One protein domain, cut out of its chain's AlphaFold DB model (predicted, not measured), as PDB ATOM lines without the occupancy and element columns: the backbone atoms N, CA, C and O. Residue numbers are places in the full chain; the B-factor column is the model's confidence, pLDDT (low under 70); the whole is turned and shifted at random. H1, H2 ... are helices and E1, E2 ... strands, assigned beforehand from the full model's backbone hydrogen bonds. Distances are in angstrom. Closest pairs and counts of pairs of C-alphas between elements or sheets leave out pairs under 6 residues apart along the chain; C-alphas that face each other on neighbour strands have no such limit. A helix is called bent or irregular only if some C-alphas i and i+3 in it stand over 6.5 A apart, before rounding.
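Overview. This is residues 167 to 239 of the 346 residues of an uncharacterized protein of Acidobacteria bacterium (UniProt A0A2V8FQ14). Two helices, H1 and H2, lie side by side and run opposite ways, and a long hairpin of two strands, E1 and E2, reaches away from one end of this pair as an arm, at a slant, so that the whole looks like a wide open V. One limb of the V is the helix pair, with H2 much the longer of the two, and the other is the narrow ribbon of E1 and E2, whose turn at residues 194 to 200 is the far tip. There are 73 printed residues with two named helices and two named strands, in the order H1, E1, E2, H2 along the chain; the sheet has the order E1 - E2 and is antiparallel. The class is mixed, helices and strands, and the whole is extended, with a radius of gyration of the C-alphas of 19.5 A and spans of 65 by 29 by 16 A.

Along the chain. Find C-alpha 167 at (53.734, -1.190, -2.693); from there helix H1, residues 167 to 180, runs 19.9 A to C-alpha 180 at (46.798, -7.192, -20.333). Watch x fall next along strand E1, residues 185 to 193, from C-alpha 185 at (39.532, -11.719, -23.285) to C-alpha 193 at (18.543, -23.225, -16.749), a length of 24.8 A. Strand E2, residues 201 to 209, then takes x back from 18.071 at C-alpha 201 to 36.006 at C-alpha 209, over 25.3 A. Helix H2, residues 214 to 239, is the longest helix with 26 residues, and it runs 38.7 A to C-alpha 239 at (62.160, 7.751, -2.323). Look near its first residues: H2 is irregular, only just, with C-alphas 215 and 218 standing 7.0 A apart, and its line is a rough one.

Arrangement. Begin with the helices. H1 and H2 touch, with 20 pairs of C-alphas within 8 A, and the closest C-alphas are those of Ala 171 and Val 231, 5.2 A apart. Their lines stand at a shallow tilt of 13 degrees and they run opposite ways, with their centres 9.4 A apart. In H1 every O i to N i+4 pair is within hydrogen-bond range; in H2 it is 20 of 22. Go on from H1 over a tight link of 4 residues to E1, which forms a hairpin with E2. These neighbour strands are antiparallel, with 167 degrees between their N-to-C directions. Where E1 begins and E2 ends, the C-alphas of Asp 185 and Thr 209 face each other at 5.1 A, and N 185 and O 209 are within hydrogen-bond range at 3.1 A. Farther along the ribbon, look at N 189 and O 205, within range at 2.8 A, and at its other end the C-alphas of Leu 193 and Ala 201 face each other at 5.4 A. H1 and E2 are apart, and so are E1 and H2.

Size, cuts and confidence. The two C-alphas farthest apart are those of Asn 197, in the turn between the strands, and Arg 239, the last residue of H2, at 66.0 A. The first and last printed C-alphas, those of Gln 167 and Arg 239, are 12.3 A apart. The printed part has no cut. The links from H1 to E1 and from E2 to H2 are tight, the link of 7 residues from E1 to E2 is short, and no link is long. The mean pLDDT of the printed part is 87.8; look for values under 70 at residue 196, in the turn of the hairpin, and at residues 211 to 212, between E2 and H2.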
ATOM      1  N   GLN A 167      54.750  -2.043  -2.062       96.69
ATOM      2  CA  GLN A 167      53.734  -1.190  -2.693       96.69
ATOM      3  C   GLN A 167      54.092  -0.799  -4.135       96.69
ATOM      4  O   GLN A 167      53.200  -0.686  -4.975       96.69
ATOM      5  N   VAL A 168      55.379  -0.600  -4.439       97.94
ATOM      6  CA  VAL A 168      55.843  -0.384  -5.820       97.94
ATOM      7  C   VAL A 168      55.621  -1.645  -6.648       97.94
ATOM      8  O   VAL A 168      55.024  -1.558  -7.718       97.94
ATOM      9  N   GLU A 169      56.018  -2.809  -6.133       97.88
ATOM     10  CA  GLU A 169      55.819  -4.102  -6.801       97.88
ATOM     11  C   GLU A 169      54.327  -4.379  -7.061       97.88
ATOM     12  O   GLU A 169      53.946  -4.790  -8.158       97.88
ATOM     13  N   GLN A 170      53.457  -4.066  -6.096       98.00
ATOM     14  CA  GLN A 170      52.005  -4.164  -6.246       98.00
ATOM     15  C   GLN A 170      51.478  -3.244  -7.357       98.00
ATOM     16  O   GLN A 170      50.660  -3.670  -8.175       98.00
ATOM     17  N   ALA A 171      51.938  -1.991  -7.412       97.44
ATOM     18  CA  ALA A 171      51.533  -1.050  -8.454       97.44
ATOM     19  C   ALA A 171      52.023  -1.492  -9.845       97.44
ATOM     20  O   ALA A 171      51.295  -1.362 -10.831       97.44
ATOM     21  N   GLU A 172      53.231  -2.053  -9.935       97.94
ATOM     22  CA  GLU A 172      53.789  -2.587 -11.180       97.94
ATOM     23  C   GLU A 172      53.030  -3.831 -11.659       97.94
ATOM     24  O   GLU A 172      52.715  -3.940 -12.848       97.94
ATOM     25  N   ALA A 173      52.651  -4.726 -10.742       97.69
ATOM     26  CA  ALA A 173      51.790  -5.865 -11.044       97.69
ATOM     27  C   ALA A 173      50.406  -5.408 -11.534       97.69
ATOM     28  O   ALA A 173      49.906  -5.916 -12.538       97.69
ATOM     29  N   GLN A 174      49.814  -4.394 -10.895       96.38
ATOM     30  CA  GLN A 174      48.539  -3.827 -11.334       96.38
ATOM     31  C   GLN A 174      48.649  -3.190 -12.724       96.38
ATOM     32  O   GLN A 174      47.765  -3.376 -13.558       96.38
ATOM     33  N   LEU A 175      49.749  -2.493 -13.016       96.81
ATOM     34  CA  LEU A 175      50.024  -1.979 -14.356       96.81
ATOM     35  C   LEU A 175      50.148  -3.114 -15.384       96.81
ATOM     36  O   LEU A 175      49.666  -2.968 -16.507       96.81
ATOM     37  N   ALA A 176      50.772  -4.239 -15.027       95.88
ATOM     38  CA  ALA A 176      50.868  -5.405 -15.903       95.88
ATOM     39  C   ALA A 176      49.485  -6.010 -16.207       95.88
ATOM     40  O   ALA A 176      49.208  -6.326 -17.367       95.88
ATOM     41  N   VAL A 177      48.604  -6.091 -15.204       94.38
ATOM     42  CA  VAL A 177      47.199  -6.498 -15.374       94.38
ATOM     43  C   VAL A 177      46.465  -5.522 -16.294       94.38
ATOM     44  O   VAL A 177      45.902  -5.949 -17.296       94.38
ATOM     45  N   THR A 178      46.552  -4.213 -16.061       92.12
ATOM     46  CA  THR A 178      45.895  -3.214 -16.923       92.12
ATOM     47  C   THR A 178      46.437  -3.233 -18.356       92.12
ATOM     48  O   THR A 178      45.688  -3.059 -19.311       92.12
ATOM     49  N   LYS A 179      47.734  -3.497 -18.558       90.94
ATOM     50  CA  LYS A 179      48.305  -3.695 -19.904       90.94
ATOM     51  C   LYS A 179      47.805  -4.977 -20.569       90.94
ATOM     52  O   LYS A 179      47.804  -5.060 -21.797       90.94
ATOM     53  N   SER A 180      47.401  -5.977 -19.789       89.25
ATOM     54  CA  SER A 180      46.798  -7.192 -20.333       89.25
ATOM     55  C   SER A 180      45.413  -6.940 -20.935       89.25
ATOM     56  O   SER A 180      45.057  -7.673 -21.850       89.25
ATOM     57  N   ASP A 181      44.726  -5.843 -20.583       86.88
ATOM     58  CA  ASP A 181      43.468  -5.414 -21.226       86.88
ATOM     59  C   ASP A 181      43.631  -5.136 -22.735       86.88
ATOM     60  O   ASP A 181      42.646  -5.103 -23.468       86.88
ATOM     61  N   TYR A 182      44.857  -4.943 -23.244       85.31
ATOM     62  CA  TYR A 182      45.107  -4.873 -24.692       85.31
ATOM     63  C   TYR A 182      45.022  -6.234 -25.399       85.31
ATOM     64  O   TYR A 182      45.048  -6.284 -26.634       85.31
ATOM     65  N   LYS A 183      44.953  -7.336 -24.648       87.50
ATOM     66  CA  LYS A 183      44.815  -8.699 -25.164       87.50
ATOM     67  C   LYS A 183      43.335  -9.097 -25.216       87.50
ATOM     68  O   LYS A 183      42.554  -8.630 -24.392       87.50
ATOM     69  N   PRO A 184      42.929  -9.929 -26.189       83.81
ATOM     70  CA  PRO A 184      41.563 -10.430 -26.246       83.81
ATOM     71  C   PRO A 184      41.234 -11.237 -24.989       83.81
ATOM     72  O   PRO A 184      42.034 -12.075 -24.568       83.81
ATOM     73  N   ASP A 185      40.060 -10.974 -24.424       85.38
ATOM     74  CA  ASP A 185      39.532 -11.719 -23.285       85.38
ATOM     75  C   ASP A 185      38.593 -12.820 -23.782       85.38
ATOM     76  O   ASP A 185      37.726 -12.577 -24.631       85.38
ATOM     77  N   PHE A 186      38.789 -14.033 -23.273       87.75
ATOM     78  CA  PHE A 186      38.023 -15.217 -23.646       87.75
ATOM     79  C   PHE A 186      37.236 -15.682 -22.427       87.75
ATOM     80  O   PHE A 186      37.809 -16.099 -21.424       87.75
ATOM     81  N   SER A 187      35.914 -15.654 -22.536       89.12
ATOM     82  CA  SER A 187      35.003 -16.118 -21.494       89.12
ATOM     83  C   SER A 187      34.239 -17.336 -21.992       89.12
ATOM     84  O   SER A 187      33.691 -17.344 -23.093       89.12
ATOM     85  N   VAL A 188      34.211 -18.384 -21.175       90.31
ATOM     86  CA  VAL A 188      33.379 -19.563 -21.404       90.31
ATOM     87  C   VAL A 188      32.468 -19.690 -20.198       90.31
ATOM     88  O   VAL A 188      32.928 -19.908 -19.081       90.31
ATOM     89  N   THR A 189      31.172 -19.533 -20.427       87.06
ATOM     90  CA  THR A 189      30.147 -19.594 -19.391       87.06
ATOM     91  C   THR A 189      29.229 -20.765 -19.690       87.06
ATOM     92  O   THR A 189      28.582 -20.804 -20.735       87.06
ATOM     93  N   GLY A 190      29.163 -21.718 -18.767       90.81
ATOM     94  CA  GLY A 190      28.216 -22.827 -18.796       90.81
ATOM     95  C   GLY A 190      27.222 -22.693 -17.650       90.81
ATOM     96  O   GLY A 190      27.603 -22.300 -16.550       90.81
ATOM     97  N   GLY A 191      25.957 -23.009 -17.891       86.88
ATOM     98  CA  GLY A 191      24.928 -22.998 -16.859       86.88
ATOM     99  C   GLY A 191      23.762 -23.908 -17.210       86.88
ATOM    100  O   GLY A 191      23.505 -24.187 -18.378       86.88
ATOM    101  N   TYR A 192      23.058 -24.365 -16.184       86.44
ATOM    102  CA  TYR A 192      21.830 -25.136 -16.327       86.44
ATOM    103  C   TYR A 192      20.650 -24.223 -16.000       86.44
ATOM    104  O   TYR A 192      20.605 -23.646 -14.912       86.44
ATOM    105  N   LEU A 193      19.740 -24.034 -16.955       82.31
ATOM    106  CA  LEU A 193      18.543 -23.225 -16.749       82.31
ATOM    107  C   LEU A 193      17.354 -24.147 -16.488       82.31
ATOM    108  O   LEU A 193      16.893 -24.844 -17.391       82.31
ATOM    109  N   LEU A 194      16.853 -24.089 -15.254       81.38
ATOM    110  CA  LEU A 194      15.568 -24.664 -14.869       81.38
ATOM    111  C   LEU A 194      14.468 -23.716 -15.341       81.38
ATOM    112  O   LEU A 194      14.362 -22.589 -14.846       81.38
ATOM    113  N   MET A 195      13.680 -24.146 -16.321       78.56
ATOM    114  CA  MET A 195      12.585 -23.347 -16.866       78.56
ATOM    115  C   MET A 195      11.257 -23.920 -16.367       78.56
ATOM    116  O   MET A 195      10.796 -24.930 -16.897       78.56
ATOM    117  N   PRO A 196      10.602 -23.307 -15.363       65.69
ATOM    118  CA  PRO A 196       9.296 -23.777 -14.932       65.69
ATOM    119  C   PRO A 196       8.326 -23.621 -16.109       65.69
ATOM    120  O   PRO A 196       8.128 -22.512 -16.605       65.69
ATOM    121  N   ASN A 197       7.742 -24.744 -16.544       74.56
ATOM    122  CA  ASN A 197       6.842 -24.893 -17.697       74.56
ATOM    123  C   ASN A 197       7.497 -25.154 -19.080       74.56
ATOM    124  O   ASN A 197       6.785 -25.142 -20.084       74.56
ATOM    125  N   GLN A 198       8.808 -25.432 -19.159       73.75
ATOM    126  CA  GLN A 198       9.488 -25.947 -20.365       73.75
ATOM    127  C   GLN A 198      10.504 -27.050 -20.017       73.75
ATOM    128  O   GLN A 198      10.798 -27.285 -18.851       73.75
ATOM    129  N   THR A 199      11.026 -27.752 -21.027       75.12
ATOM    130  CA  THR A 199      12.110 -28.729 -20.846       75.12
ATOM    131  C   THR A 199      13.384 -28.011 -20.404       75.12
ATOM    132  O   THR A 199      13.791 -27.040 -21.042       75.12
ATOM    133  N   ASP A 200      14.023 -28.502 -19.342       81.62
ATOM    134  CA  ASP A 200      15.271 -27.926 -18.843       81.62
ATOM    135  C   ASP A 200      16.355 -27.886 -19.927       81.62
ATOM    136  O   ASP A 200      16.521 -28.827 -20.712       81.62
ATOM    137  N   ALA A 201      17.115 -26.790 -19.957       79.56
ATOM    138  CA  ALA A 201      18.071 -26.516 -21.022       79.56
ATOM    139  C   ALA A 201      19.483 -26.274 -20.480       79.56
ATOM    140  O   ALA A 201      19.701 -25.557 -19.499       79.56
ATOM    141  N   TRP A 202      20.466 -26.835 -21.182       83.31
ATOM    142  CA  TRP A 202      21.879 -26.536 -20.971       83.31
ATOM    143  C   TRP A 202      22.258 -25.303 -21.786       83.31
ATOM    144  O   TRP A 202      22.026 -25.248 -22.993       83.31
ATOM    145  N   LEU A 203      22.861 -24.315 -21.132       83.06
ATOM    146  CA  LEU A 203      23.335 -23.093 -21.762       83.06
ATOM    147  C   LEU A 203      24.863 -23.082 -21.770       83.06
ATOM    148  O   LEU A 203      25.494 -23.040 -20.718       83.06
ATOM    149  N   GLY A 204      25.452 -23.061 -22.963       86.56
ATOM    150  CA  GLY A 204      26.866 -22.760 -23.173       86.56
ATOM    151  C   GLY A 204      27.008 -21.441 -23.927       86.56
ATOM    152  O   GLY A 204      26.427 -21.271 -24.995       86.56
ATOM    153  N   LYS A 205      27.768 -20.496 -23.377       84.50
ATOM    154  CA  LYS A 205      28.118 -19.225 -24.017       84.50
ATOM    155  C   LYS A 205      29.633 -19.109 -24.091       84.50
ATOM    156  O   LYS A 205      30.309 -19.217 -23.075       84.50
ATOM    157  N   ILE A 206      30.152 -18.858 -25.286       86.06
ATOM    158  CA  ILE A 206      31.553 -18.493 -25.501       86.06
ATOM    159  C   ILE A 206      31.552 -17.035 -25.950       86.06
ATOM    160  O   ILE A 206      30.922 -16.694 -26.950       86.06
ATOM    161  N   GLY A 207      32.206 -16.169 -25.186       82.69
ATOM    162  CA  GLY A 207      32.354 -14.752 -25.489       82.69
ATOM    163  C   GLY A 207      33.817 -14.412 -25.729       82.69
ATOM    164  O   GLY A 207      34.666 -14.733 -24.902       82.69
ATOM    165  N   VAL A 208      34.107 -13.728 -26.835       81.62
ATOM    166  CA  VAL A 208      35.427 -13.141 -27.096       81.62
ATOM    167  C   VAL A 208      35.276 -11.629 -27.119       81.62
ATOM    168  O   VAL A 208      34.525 -11.093 -27.933       81.62
ATOM    169  N   THR A 209      35.991 -10.938 -26.238       76.94
ATOM    170  CA  THR A 209      36.006  -9.473 -26.205       76.94
ATOM    171  C   THR A 209      37.269  -8.974 -26.892       76.94
ATOM    172  O   THR A 209      38.378  -9.242 -26.434       76.94
ATOM    173  N   TRP A 210      37.110  -8.244 -28.002       76.69
ATOM    174  CA  TRP A 210      38.231  -7.704 -28.771       76.69
ATOM    175  C   TRP A 210      38.554  -6.262 -28.339       76.69
ATOM    176  O   TRP A 210      37.797  -5.341 -28.655       76.69
ATOM    177  N   PRO A 211      39.679  -6.008 -27.651       68.56
ATOM    178  CA  PRO A 211      39.945  -4.708 -27.026       68.56
ATOM    179  C   PRO A 211      40.354  -3.606 -28.008       68.56
ATOM    180  O   PRO A 211      40.255  -2.422 -27.683       68.56
ATOM    181  N   ARG A 212      40.783  -3.966 -29.228       66.19
ATOM    182  CA  ARG A 212      41.200  -3.016 -30.280       66.19
ATOM    183  C   ARG A 212      40.051  -2.322 -31.020       66.19
ATOM    184  O   ARG A 212      40.296  -1.683 -32.042       66.19
ATOM    185  N   ALA A 213      38.819  -2.421 -30.533       72.06
ATOM    186  CA  ALA A 213      37.722  -1.671 -31.116       72.06
ATOM    187  C   ALA A 213      37.932  -0.142 -30.951       72.06
ATOM    188  O   ALA A 213      38.426   0.301 -29.907       72.06
ATOM    189  N   PRO A 214      37.560   0.691 -31.944       72.88
ATOM    190  CA  PRO A 214      37.793   2.140 -31.908       72.88
ATOM    191  C   PRO A 214      37.201   2.836 -30.673       72.88
ATOM    192  O   PRO A 214      37.790   3.780 -30.157       72.88
ATOM    193  N   TRP A 215      36.065   2.342 -30.168       77.00
ATOM    194  CA  TRP A 215      35.346   2.920 -29.027       77.00
ATOM    195  C   TRP A 215      35.928   2.542 -27.653       77.00
ATOM    196  O   TRP A 215      35.683   3.244 -26.677       77.00
ATOM    197  N   SER A 216      36.698   1.453 -27.541       75.19
ATOM    198  CA  SER A 216      37.281   0.992 -26.268       75.19
ATOM    199  C   SER A 216      38.726   1.445 -26.059       75.19
ATOM    200  O   SER A 216      39.175   1.524 -24.915       75.19
ATOM    201  N   ARG A 217      39.444   1.771 -27.141       78.94
ATOM    202  CA  ARG A 217      40.880   2.088 -27.121       78.94
ATOM    203  C   ARG A 217      41.230   3.272 -26.215       78.94
ATOM    204  O   ARG A 217      42.082   3.124 -25.347       78.94
ATOM    205  N   GLY A 218      40.518   4.395 -26.339       85.31
ATOM    206  CA  GLY A 218      40.780   5.583 -25.514       85.31
ATOM    207  C   GLY A 218      40.605   5.331 -24.012       85.31
ATOM    208  O   GLY A 218      41.362   5.855 -23.200       85.31
ATOM    209  N   ARG A 219      39.656   4.463 -23.630       86.62
ATOM    210  CA  ARG A 219      39.442   4.071 -22.228       86.62
ATOM    211  C   ARG A 219      40.599   3.225 -21.687       86.62
ATOM    212  O   ARG A 219      40.981   3.403 -20.536       86.62
ATOM    213  N   ILE A 220      41.131   2.303 -22.492       86.88
ATOM    214  CA  ILE A 220      42.266   1.453 -22.095       86.88
ATOM    215  C   ILE A 220      43.532   2.308 -21.974       86.88
ATOM    216  O   ILE A 220      44.214   2.227 -20.957       86.88
ATOM    217  N   ASP A 221      43.793   3.187 -22.945       89.81
ATOM    218  CA  ASP A 221      44.948   4.093 -22.921       89.81
ATOM    219  C   ASP A 221      44.925   4.998 -21.674       89.81
ATOM    220  O   ASP A 221      45.939   5.136 -20.991       89.81
ATOM    221  N   ALA A 222      43.753   5.537 -21.312       91.44
ATOM    222  CA  ALA A 222      43.582   6.327 -20.091       91.44
ATOM    223  C   ALA A 222      43.849   5.515 -18.809       91.44
ATOM    224  O   ALA A 222      44.550   5.994 -17.921       91.44
ATOM    225  N   ARG A 223      43.356   4.270 -18.722       92.12
ATOM    226  CA  ARG A 223      43.611   3.380 -17.572       92.12
ATOM    227  C   ARG A 223      45.079   2.997 -17.443       92.12
ATOM    228  O   ARG A 223      45.599   2.893 -16.336       92.12
ATOM    229  N   VAL A 224      45.758   2.769 -18.565       94.31
ATOM    230  CA  VAL A 224      47.193   2.478 -18.567       94.31
ATOM    231  C   VAL A 224      47.971   3.712 -18.127       94.31
ATOM    232  O   VAL A 224      48.849   3.579 -17.281       94.31
ATOM    233  N   ALA A 225      47.619   4.901 -18.624       95.50
ATOM    234  CA  ALA A 225      48.221   6.156 -18.178       95.50
ATOM    235  C   ALA A 225      48.032   6.371 -16.664       95.50
ATOM    236  O   ALA A 225      48.998   6.652 -15.953       95.50
ATOM    237  N   GLU A 226      46.823   6.145 -16.148       96.00
ATOM    238  CA  GLU A 226      46.519   6.192 -14.715       96.00
ATOM    239  C   GLU A 226      47.368   5.189 -13.915       96.00
ATOM    240  O   GLU A 226      48.023   5.565 -12.944       96.00
ATOM    241  N   ALA A 227      47.444   3.930 -14.359       95.81
ATOM    242  CA  ALA A 227      48.254   2.906 -13.704       95.81
ATOM    243  C   ALA A 227      49.762   3.218 -13.761       95.81
ATOM    244  O   ALA A 227      50.481   2.961 -12.796       95.81
ATOM    245  N   THR A 228      50.262   3.814 -14.851       97.00
ATOM    246  CA  THR A 228      51.661   4.269 -14.920       97.00
ATOM    247  C   THR A 228      51.933   5.411 -13.950       97.00
ATOM    248  O   THR A 228      52.943   5.383 -13.248       97.00
ATOM    249  N   ALA A 229      51.013   6.374 -13.839       97.69
ATOM    250  CA  ALA A 229      51.118   7.439 -12.852       97.69
ATOM    251  C   ALA A 229      51.088   6.864 -11.428       97.69
ATOM    252  O   ALA A 229      51.878   7.285 -10.585       97.69
ATOM    253  N   ALA A 230      50.264   5.845 -11.164       97.12
ATOM    254  CA  ALA A 230      50.234   5.156  -9.876       97.12
ATOM    255  C   ALA A 230      51.597   4.525  -9.521       97.12
ATOM    256  O   ALA A 230      52.080   4.727  -8.405       97.12
ATOM    257  N   VAL A 231      52.271   3.857 -10.466       98.12
ATOM    258  CA  VAL A 231      53.635   3.327 -10.262       98.12
ATOM    259  C   VAL A 231      54.626   4.443  -9.931       98.12
ATOM    260  O   VAL A 231      55.380   4.330  -8.962       98.12
ATOM    261  N   GLU A 232      54.609   5.545 -10.683       97.94
ATOM    262  CA  GLU A 232      55.505   6.675 -10.419       97.94
ATOM    263  C   GLU A 232      55.232   7.317  -9.054       97.94
ATOM    264  O   GLU A 232      56.172   7.643  -8.324       97.94
ATOM    265  N   THR A 233      53.966   7.422  -8.637       97.81
ATOM    266  CA  THR A 233      53.632   7.899  -7.286       97.81
ATOM    267  C   THR A 233      54.126   6.946  -6.199       97.81
ATOM    268  O   THR A 233      54.638   7.414  -5.180       97.81
ATOM    269  N   ALA A 234      54.043   5.627  -6.402       97.38
ATOM    270  CA  ALA A 234      54.572   4.640  -5.463       97.38
ATOM    271  C   ALA A 234      56.103   4.741  -5.352       97.38
ATOM    272  O   ALA A 234      56.641   4.794  -4.244       97.38
ATOM    273  N   LYS A 235      56.811   4.883  -6.482       97.75
ATOM    274  CA  LYS A 235      58.270   5.093  -6.515       97.75
ATOM    275  C   LYS A 235      58.675   6.401  -5.842       97.75
ATOM    276  O   LYS A 235      59.632   6.431  -5.066       97.75
ATOM    277  N   ALA A 236      57.941   7.484  -6.089       97.81
ATOM    278  CA  ALA A 236      58.169   8.759  -5.418       97.81
ATOM    279  C   ALA A 236      57.975   8.631  -3.897       97.81
ATOM    280  O   ALA A 236      58.839   9.070  -3.139       97.81
ATOM    281  N   ARG A 237      56.910   7.952  -3.447       96.19
ATOM    282  CA  ARG A 237      56.665   7.664  -2.023       96.19
ATOM    283  C   ARG A 237      57.799   6.855  -1.395       96.19
ATOM    284  O   ARG A 237      58.242   7.215  -0.308       96.19
ATOM    285  N   GLN A 238      58.316   5.835  -2.079       95.94
ATOM    286  CA  GLN A 238      59.469   5.057  -1.615       95.94
ATOM    287  C   GLN A 238      60.716   5.941  -1.439       95.94
ATOM    288  O   GLN A 238      61.365   5.892  -0.394       95.94
ATOM    289  N   ARG A 239      61.029   6.804  -2.416       95.81
ATOM    290  CA  ARG A 239      62.160   7.751  -2.323       95.81
ATOM    291  C   ARG A 239      61.983   8.736  -1.170       95.81
ATOM    292  O   ARG A 239      62.926   8.976  -0.417       95.81
TER     293      ARG A 239